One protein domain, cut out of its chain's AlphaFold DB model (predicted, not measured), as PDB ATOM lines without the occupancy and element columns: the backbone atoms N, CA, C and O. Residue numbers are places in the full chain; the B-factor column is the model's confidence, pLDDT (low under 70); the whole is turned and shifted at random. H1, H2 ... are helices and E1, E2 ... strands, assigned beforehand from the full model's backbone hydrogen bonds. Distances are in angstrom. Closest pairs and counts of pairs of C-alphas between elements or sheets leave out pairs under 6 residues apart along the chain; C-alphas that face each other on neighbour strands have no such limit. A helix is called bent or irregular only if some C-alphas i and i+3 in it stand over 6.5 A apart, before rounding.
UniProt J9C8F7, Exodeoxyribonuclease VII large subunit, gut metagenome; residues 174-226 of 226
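What this domain is: This is residues 174 to 226 of the 226 residues of the protein "Exodeoxyribonuclease VII large subunit" of gut metagenome (UniProt J9C8F7). The picture is one small strand-helix-strand unit with a long tail: two parallel strands, E1 and E2, lie side by side as a narrow ribbon, and the helix H1 between them in the chain runs back near that ribbon. The tail, residues 211 to 226, leaves the end of E2, reaches out to a wide turn round Asp 216 and folds back, and it adds much of the length. The printed part has 53 residues with one named helix and two named strands, in the order E1, H1, E2; the sheet's order is E1, E2 and it is parallel. The class is mixed, helices and strands, with under half of the residues in named elements. The whole is loose, with a radius of gyration of the C-alphas of 13.2 A, and flat, with spans of 39 by 25 by 13 A.

How they stand to each other: The first strand, E1, is residues 178 to 183, and its neighbour in the sheet is E2, residues 205 to 210. They are parallel, with 23 degrees between their N-to-C directions. Their C-alphas face each other from 178 and 205, 4.8 A apart, to 183 and 210, 5.4 A apart; the C-alphas of Val 179 and Phe 206, which also face each other, are 4.6 A apart. Across the pair, N 179 and O 205 are within hydrogen-bond range at 2.8 A, and so are N 209 and O 181 at 2.8 A. Between the two strands in the chain comes H1, residues 188 to 199. The three form a strand-helix-strand unit, two parallel neighbour strands with a helix between them in the chain, and its crossover is right-handed. E1 and H1 have 2 pairs of C-alphas within 8 A; the closest C-alphas are those of Ser 183 and Tyr 190, 6.7 A apart, and their centres are 11.4 A apart. H1 and E2 are near each other, with no pair of C-alphas within 8 A but 8 pairs within 10 A. Residues 189 to 198 of H1 make the pairs within 10 A with the sheet, 8 with E2 and 7 with E1. In H1 every O i to N i+4 pair is within hydrogen-bond range, and the helix is not bent.

Where its parts are: The printed part begins at Arg 174, four residues before E1. E1 has 6 residues and measures 15.6 A from first to last C-alpha; C-alpha 178 is at (-31.984, -51.609, 13.610), and by C-alpha 183 the x value has fallen to -45.608. H1 has 12 residues and measures 17.1 A; it begins with C-alpha 188 at (-52.259, -48.914, 8.405), and x rises to -40.700 at C-alpha 199. E2 has 6 residues and measures 16.4 A; x falls again, from -34.767 at its first C-alpha, and the strand ends with C-alpha 210 at (-45.460, -43.898, 19.132). The 16 residues from 211 to 226 have no named element.

The domain as a whole: The two C-alphas farthest apart are those of Arg 174 and Asp 216, 39.7 A, while the first and last printed C-alphas, of Arg 174 and Pro 226, are 24.5 A apart. The printed part has no cut, and it ends at the chain's last residue, 226. The link from E1 to H1, 4 residues, and the link from H1 to E2, 5 residues, are tight. The C-alphas of residues 211 to 226 lie 8 to 21 A from the mean of the C-alphas. The mean pLDDT of the printed part is 73.9, with 88 for E1, 86 for H1 and 88 for E2. The model's confidence is low in residues 213 to 226, 14 residues under 70.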
ATOM      1  N   ARG A 174     -22.933 -49.367   7.674       83.06
ATOM      2  CA  ARG A 174     -22.782 -50.145   6.427       83.06
ATOM      3  C   ARG A 174     -23.927 -51.135   6.194       83.06
ATOM      4  O   ARG A 174     -24.215 -51.470   5.053       83.06
ATOM      5  N   VAL A 175     -24.547 -51.608   7.275       83.81
ATOM      6  CA  VAL A 175     -25.733 -52.462   7.242       83.81
ATOM      7  C   VAL A 175     -26.745 -51.916   8.243       83.81
ATOM      8  O   VAL A 175     -26.487 -51.884   9.448       83.81
ATOM      9  N   VAL A 176     -27.907 -51.496   7.750       84.00
ATOM     10  CA  VAL A 176     -29.028 -51.070   8.593       84.00
ATOM     11  C   VAL A 176     -29.735 -52.326   9.088       84.00
ATOM     12  O   VAL A 176     -30.415 -52.988   8.321       84.00
ATOM     13  N   ARG A 177     -29.541 -52.689  10.359       86.75
ATOM     14  CA  ARG A 177     -30.252 -53.821  10.994       86.75
ATOM     15  C   ARG A 177     -31.235 -53.396  12.069       86.75
ATOM     16  O   ARG A 177     -32.049 -54.204  12.485       86.75
ATOM     17  N   ARG A 178     -31.135 -52.155  12.548       87.44
ATOM     18  CA  ARG A 178     -31.984 -51.609  13.610       87.44
ATOM     19  C   ARG A 178     -32.774 -50.439  13.057       87.44
ATOM     20  O   ARG A 178     -32.168 -49.491  12.562       87.44
ATOM     21  N   VAL A 179     -34.096 -50.518  13.136       88.12
ATOM     22  CA  VAL A 179     -35.018 -49.533  12.570       88.12
ATOM     23  C   VAL A 179     -35.920 -48.992  13.675       88.12
ATOM     24  O   VAL A 179     -36.774 -49.695  14.208       88.12
ATOM     25  N   ALA A 180     -35.740 -47.723  14.025       89.56
ATOM     26  CA  ALA A 180     -36.705 -47.006  14.848       89.56
ATOM     27  C   ALA A 180     -37.864 -46.552  13.951       89.56
ATOM     28  O   ALA A 180     -37.659 -45.782  13.014       89.56
ATOM     29  N   ILE A 181     -39.075 -47.038  14.214       88.88
ATOM     30  CA  ILE A 181     -40.272 -46.676  13.456       88.88
ATOM     31  C   ILE A 181     -41.027 -45.615  14.247       88.88
ATOM     32  O   ILE A 181     -41.566 -45.908  15.307       88.88
ATOM     33  N   ILE A 182     -41.085 -44.389  13.738       88.06
ATOM     34  CA  ILE A 182     -41.852 -43.302  14.355       88.06
ATOM     35  C   ILE A 182     -43.227 -43.272  13.682       88.06
ATOM     36  O   ILE A 182     -43.347 -42.824  12.544       88.06
ATOM     37  N   SER A 183     -44.256 -43.815  14.337       86.06
ATOM     38  CA  SER A 183     -45.608 -43.941  13.762       86.06
ATOM     39  C   SER A 183     -46.692 -44.066  14.831       86.06
ATOM     40  O   SER A 183     -46.395 -44.272  16.006       86.06
ATOM     41  N   SER A 184     -47.964 -43.972  14.438       82.88
ATOM     42  CA  SER A 184     -49.058 -44.433  15.296       82.88
ATOM     43  C   SER A 184     -49.110 -45.960  15.275       82.88
ATOM     44  O   SER A 184     -49.038 -46.563  14.205       82.88
ATOM     45  N   ALA A 185     -49.333 -46.586  16.433       80.81
ATOM     46  CA  ALA A 185     -49.533 -48.035  16.533       80.81
ATOM     47  C   ALA A 185     -50.730 -48.540  15.704       80.81
ATOM     48  O   ALA A 185     -50.784 -49.708  15.338       80.81
ATOM     49  N   THR A 186     -51.688 -47.657  15.402       80.00
ATOM     50  CA  THR A 186     -52.884 -47.956  14.600       80.00
ATOM     51  C   THR A 186     -52.769 -47.512  13.141       80.00
ATOM     52  O   THR A 186     -53.737 -47.633  12.392       80.00
ATOM     53  N   ALA A 187     -51.625 -46.964  12.718       78.81
ATOM     54  CA  ALA A 187     -51.445 -46.561  11.331       78.81
ATOM     55  C   ALA A 187     -51.420 -47.801  10.430       78.81
ATOM     56  O   ALA A 187     -50.603 -48.694  10.638       78.81
ATOM     57  N   ALA A 188     -52.255 -47.824   9.386       76.06
ATOM     58  CA  ALA A 188     -52.259 -48.914   8.405       76.06
ATOM     59  C   ALA A 188     -50.850 -49.164   7.826       76.06
ATOM     60  O   ALA A 188     -50.399 -50.302   7.748       76.06
ATOM     61  N   GLY A 189     -50.100 -48.086   7.562       79.62
ATOM     62  CA  GLY A 189     -48.732 -48.170   7.050       79.62
ATOM     63  C   GLY A 189     -47.693 -48.748   8.023       79.62
ATOM     64  O   GLY A 189     -46.641 -49.179   7.566       79.62
ATOM     65  N   TYR A 190     -47.954 -48.789   9.339       84.88
ATOM     66  CA  TYR A 190     -47.046 -49.450  10.289       84.88
ATOM     67  C   TYR A 190     -47.029 -50.964  10.056       84.88
ATOM     68  O   TYR A 190     -45.958 -51.552   9.917       84.88
ATOM     69  N   GLY A 191     -48.216 -51.568   9.948       84.69
ATOM     70  CA  GLY A 191     -48.353 -53.001   9.693       84.69
ATOM     71  C   GLY A 191     -47.726 -53.406   8.361       84.69
ATOM     72  O   GLY A 191     -46.939 -54.348   8.320       84.69
ATOM     73  N   ASP A 192     -48.005 -52.653   7.294       86.56
ATOM     74  CA  ASP A 192     -47.447 -52.923   5.963       86.56
ATOM     75  C   ASP A 192     -45.913 -52.874   5.957       86.56
ATOM     76  O   ASP A 192     -45.261 -53.737   5.365       86.56
ATOM     77  N   PHE A 193     -45.326 -51.900   6.657       88.06
ATOM     78  CA  PHE A 193     -43.876 -51.750   6.743       88.06
ATOM     79  C   PHE A 193     -43.217 -52.880   7.547       88.06
ATOM     80  O   PHE A 193     -42.223 -53.449   7.094       88.06
ATOM     81  N   CYS A 194     -43.781 -53.255   8.700       86.69
ATOM     82  CA  CYS A 194     -43.294 -54.394   9.485       86.69
ATOM     83  C   CYS A 194     -43.357 -55.699   8.681       86.69
ATOM     84  O   CYS A 194     -42.363 -56.419   8.610       86.69
ATOM     85  N   ASN A 195     -44.473 -55.948   7.990       88.12
ATOM     86  CA  ASN A 195     -44.636 -57.128   7.142       88.12
ATOM     87  C   ASN A 195     -43.595 -57.169   6.011       88.12
ATOM     88  O   ASN A 195     -43.035 -58.228   5.733       88.12
ATOM     89  N   GLN A 196     -43.301 -56.033   5.366       89.12
ATOM     90  CA  GLN A 196     -42.256 -55.959   4.338       89.12
ATOM     91  C   GLN A 196     -40.857 -56.243   4.898       89.12
ATOM     92  O   GLN A 196     -40.077 -56.936   4.245       89.12
ATOM     93  N   LEU A 197     -40.531 -55.736   6.094       87.12
ATOM     94  CA  LEU A 197     -39.246 -56.015   6.740       87.12
ATOM     95  C   LEU A 197     -39.102 -57.503   7.080       87.12
ATOM     96  O   LEU A 197     -38.057 -58.086   6.796       87.12
ATOM     97  N   GLU A 198     -40.150 -58.134   7.608       87.81
ATOM     98  CA  GLU A 198     -40.148 -59.563   7.949       87.81
ATOM     99  C   GLU A 198     -40.047 -60.451   6.701       87.81
ATOM    100  O   GLU A 198     -39.312 -61.439   6.688       87.81
ATOM    101  N   GLN A 199     -40.725 -60.075   5.613       89.88
ATOM    102  CA  GLN A 199     -40.700 -60.817   4.346       89.88
ATOM    103  C   GLN A 199     -39.431 -60.592   3.514       89.88
ATOM    104  O   GLN A 199     -39.210 -61.297   2.530       89.88
ATOM    105  N   SER A 200     -38.579 -59.636   3.890       85.81
ATOM    106  CA  SER A 200     -37.360 -59.302   3.142       85.81
ATOM    107  C   SER A 200     -36.292 -60.406   3.154       85.81
ATOM    108  O   SER A 200     -35.370 -60.373   2.341       85.81
ATOM    109  N   GLY A 201     -36.391 -61.366   4.081       82.44
ATOM    110  CA  GLY A 201     -35.395 -62.422   4.283       82.44
ATOM    111  C   GLY A 201     -34.147 -61.983   5.061       82.44
ATOM    112  O   GLY A 201     -33.237 -62.791   5.250       82.44
ATOM    113  N   TYR A 202     -34.095 -60.731   5.531       82.94
ATOM    114  CA  TYR A 202     -33.022 -60.199   6.372       82.94
ATOM    115  C   TYR A 202     -33.488 -60.012   7.823       82.94
ATOM    116  O   TYR A 202     -34.634 -59.655   8.084       82.94
ATOM    117  N   ASP A 203     -32.578 -60.215   8.777       86.06
ATOM    118  CA  ASP A 203     -32.855 -60.052  10.209       86.06
ATOM    119  C   ASP A 203     -32.800 -58.568  10.624       86.06
ATOM    120  O   ASP A 203     -31.740 -58.034  10.990       86.06
ATOM    121  N   PHE A 204     -33.956 -57.906  10.514       88.31
ATOM    122  CA  PHE A 204     -34.199 -56.547  10.987       88.31
ATOM    123  C   PHE A 204     -34.791 -56.555  12.400       88.31
ATOM    124  O   PHE A 204     -35.827 -57.156  12.660       88.31
ATOM    125  N   GLN A 205     -34.183 -55.787  13.298       88.50
ATOM    126  CA  GLN A 205     -34.767 -55.414  14.580       88.50
ATOM    127  C   GLN A 205     -35.474 -54.072  14.419       88.50
ATOM    128  O   GLN A 205     -34.852 -53.096  13.998       88.50
ATOM    129  N   PHE A 206     -36.750 -53.988  14.779       88.69
ATOM    130  CA  PHE A 206     -37.478 -52.726  14.752       88.69
ATOM    131  C   PHE A 206     -38.146 -52.418  16.086       88.69
ATOM    132  O   PHE A 206     -38.471 -53.303  16.874       88.69
ATOM    133  N   SER A 207     -38.308 -51.131  16.370       90.19
ATOM    134  CA  SER A 207     -38.964 -50.647  17.584       90.19
ATOM    135  C   SER A 207     -39.880 -49.489  17.232       90.19
ATOM    136  O   SER A 207     -39.456 -48.546  16.564       90.19
ATOM    137  N   LEU A 208     -41.139 -49.574  17.660       87.69
ATOM    138  CA  LEU A 208     -42.117 -48.513  17.458       87.69
ATOM    139  C   LEU A 208     -41.922 -47.422  18.515       87.69
ATOM    140  O   LEU A 208     -42.005 -47.687  19.711       87.69
ATOM    141  N   PHE A 209     -41.737 -46.194  18.051       88.44
ATOM    142  CA  PHE A 209     -41.776 -44.964  18.831       88.44
ATOM    143  C   PHE A 209     -43.110 -44.267  18.526       88.44
ATOM    144  O   PHE A 209     -43.256 -43.670  17.454       88.44
ATOM    145  N   PRO A 210     -44.118 -44.384  19.414       82.19
ATOM    146  CA  PRO A 210     -45.460 -43.898  19.132       82.19
ATOM    147  C   PRO A 210     -45.483 -42.383  18.920       82.19
ATOM    148  O   PRO A 210     -45.141 -41.620  19.823       82.19
ATOM    149  N   ALA A 211     -45.949 -41.952  17.752       78.88
ATOM    150  CA  ALA A 211     -46.128 -40.546  17.413       78.88
ATOM    151  C   ALA A 211     -47.554 -40.279  16.918       78.88
ATOM    152  O   ALA A 211     -48.165 -41.098  16.227       78.88
ATOM    153  N   LEU A 212     -48.097 -39.118  17.289       71.81
ATOM    154  CA  LEU A 212     -49.402 -38.662  16.818       71.81
ATOM    155  C   LEU A 212     -49.239 -38.063  15.422       71.81
ATOM    156  O   LEU A 212     -48.562 -37.056  15.258       71.81
ATOM    157  N   MET A 213     -49.867 -38.690  14.431       61.38
ATOM    158  CA  MET A 213     -49.714 -38.309  13.023       61.38
ATOM    159  C   MET A 213     -50.812 -37.356  12.517       61.38
ATOM    160  O   MET A 213     -50.616 -36.706  11.495       61.38
ATOM    161  N   GLN A 214     -51.960 -37.249  13.208       52.56
ATOM    162  CA  GLN A 214     -53.067 -36.352  12.835       52.56
ATOM    163  C   GLN A 214     -54.041 -36.110  14.012       52.56
ATOM    164  O   GLN A 214     -54.269 -37.016  14.815       52.56
ATOM    165  N   GLY A 215     -54.635 -34.910  14.102       53.66
ATOM    166  CA  GLY A 215     -55.686 -34.535  15.069       53.66
ATOM    167  C   GLY A 215     -55.286 -33.455  16.089       53.66
ATOM    168  O   GLY A 215     -54.123 -33.078  16.193       53.66
ATOM    169  N   ASP A 216     -56.247 -32.985  16.892       47.19
ATOM    170  CA  ASP A 216     -56.091 -31.866  17.852       47.19
ATOM    171  C   ASP A 216     -55.055 -32.092  18.973       47.19
ATOM    172  O   ASP A 216     -54.776 -31.195  19.761       47.19
ATOM    173  N   ARG A 217     -54.464 -33.289  19.069       44.22
ATOM    174  CA  ARG A 217     -53.445 -33.632  20.076       44.22
ATOM    175  C   ARG A 217     -52.013 -33.659  19.535       44.22
ATOM    176  O   ARG A 217     -51.101 -33.953  20.304       44.22
ATOM    177  N   VAL A 218     -51.803 -33.374  18.247       49.28
ATOM    178  CA  VAL A 218     -50.477 -33.452  17.601       49.28
ATOM    179  C   VAL A 218     -49.488 -32.434  18.188       49.28
ATOM    180  O   VAL A 218     -48.300 -32.729  18.276       49.28
ATOM    181  N   GLU A 219     -49.955 -31.291  18.693       45.47
ATOM    182  CA  GLU A 219     -49.069 -30.240  19.222       45.47
ATOM    183  C   GLU A 219     -48.667 -30.422  20.703       45.47
ATOM    184  O   GLU A 219     -47.726 -29.780  21.162       45.47
ATOM    185  N   VAL A 220     -49.305 -31.326  21.463       41.06
ATOM    186  CA  VAL A 220     -49.169 -31.361  22.940       41.06
ATOM    187  C   VAL A 220     -48.049 -32.287  23.447       41.06
ATOM    188  O   VAL A 220     -47.634 -32.182  24.599       41.06
ATOM    189  N   LYS A 221     -47.495 -33.187  22.625       36.53
ATOM    190  CA  LYS A 221     -46.474 -34.157  23.079       36.53
ATOM    191  C   LYS A 221     -45.118 -33.969  22.394       36.53
ATOM    192  O   LYS A 221     -44.699 -34.787  21.585       36.53
ATOM    193  N   ARG A 222     -44.374 -32.938  22.805       40.12
ATOM    194  CA  ARG A 222     -42.917 -32.833  22.577       40.12
ATOM    195  C   ARG A 222     -42.121 -33.566  23.671       40.12
ATOM    196  O   ARG A 222     -41.264 -32.977  24.318       40.12
ATOM    197  N   HIS A 223     -42.447 -34.825  23.952       34.25
ATOM    198  CA  HIS A 223     -41.658 -35.661  24.866       34.25
ATOM    199  C   HIS A 223     -41.412 -37.021  24.212       34.25
ATOM    200  O   HIS A 223     -42.210 -37.948  24.355       34.25
ATOM    201  N   CYS A 224     -40.299 -37.124  23.487       32.69
ATOM    202  CA  CYS A 224     -39.616 -38.401  23.328       32.69
ATOM    203  C   CYS A 224     -38.826 -38.631  24.618       32.69
ATOM    204  O   CYS A 224     -37.887 -37.892  24.904       32.69
ATOM    205  N   SER A 225     -39.248 -39.606  25.424       26.53
ATOM    206  CA  SER A 225     -38.390 -40.133  26.487       26.53
ATOM    207  C   SER A 225     -37.214 -40.901  25.860       26.53
ATOM    208  O   SER A 225     -37.415 -41.503  24.800       26.53
ATOM    209  N   PRO A 226     -36.021 -40.837  26.478       34.09
ATOM    210  CA  PRO A 226     -34.809 -41.505  26.002       34.09
ATOM    211  C   PRO A 226     -34.904 -43.034  26.040       34.09
ATOM    212  O   PRO A 226     -35.705 -43.565  26.844       34.09
TER     213      PRO A 226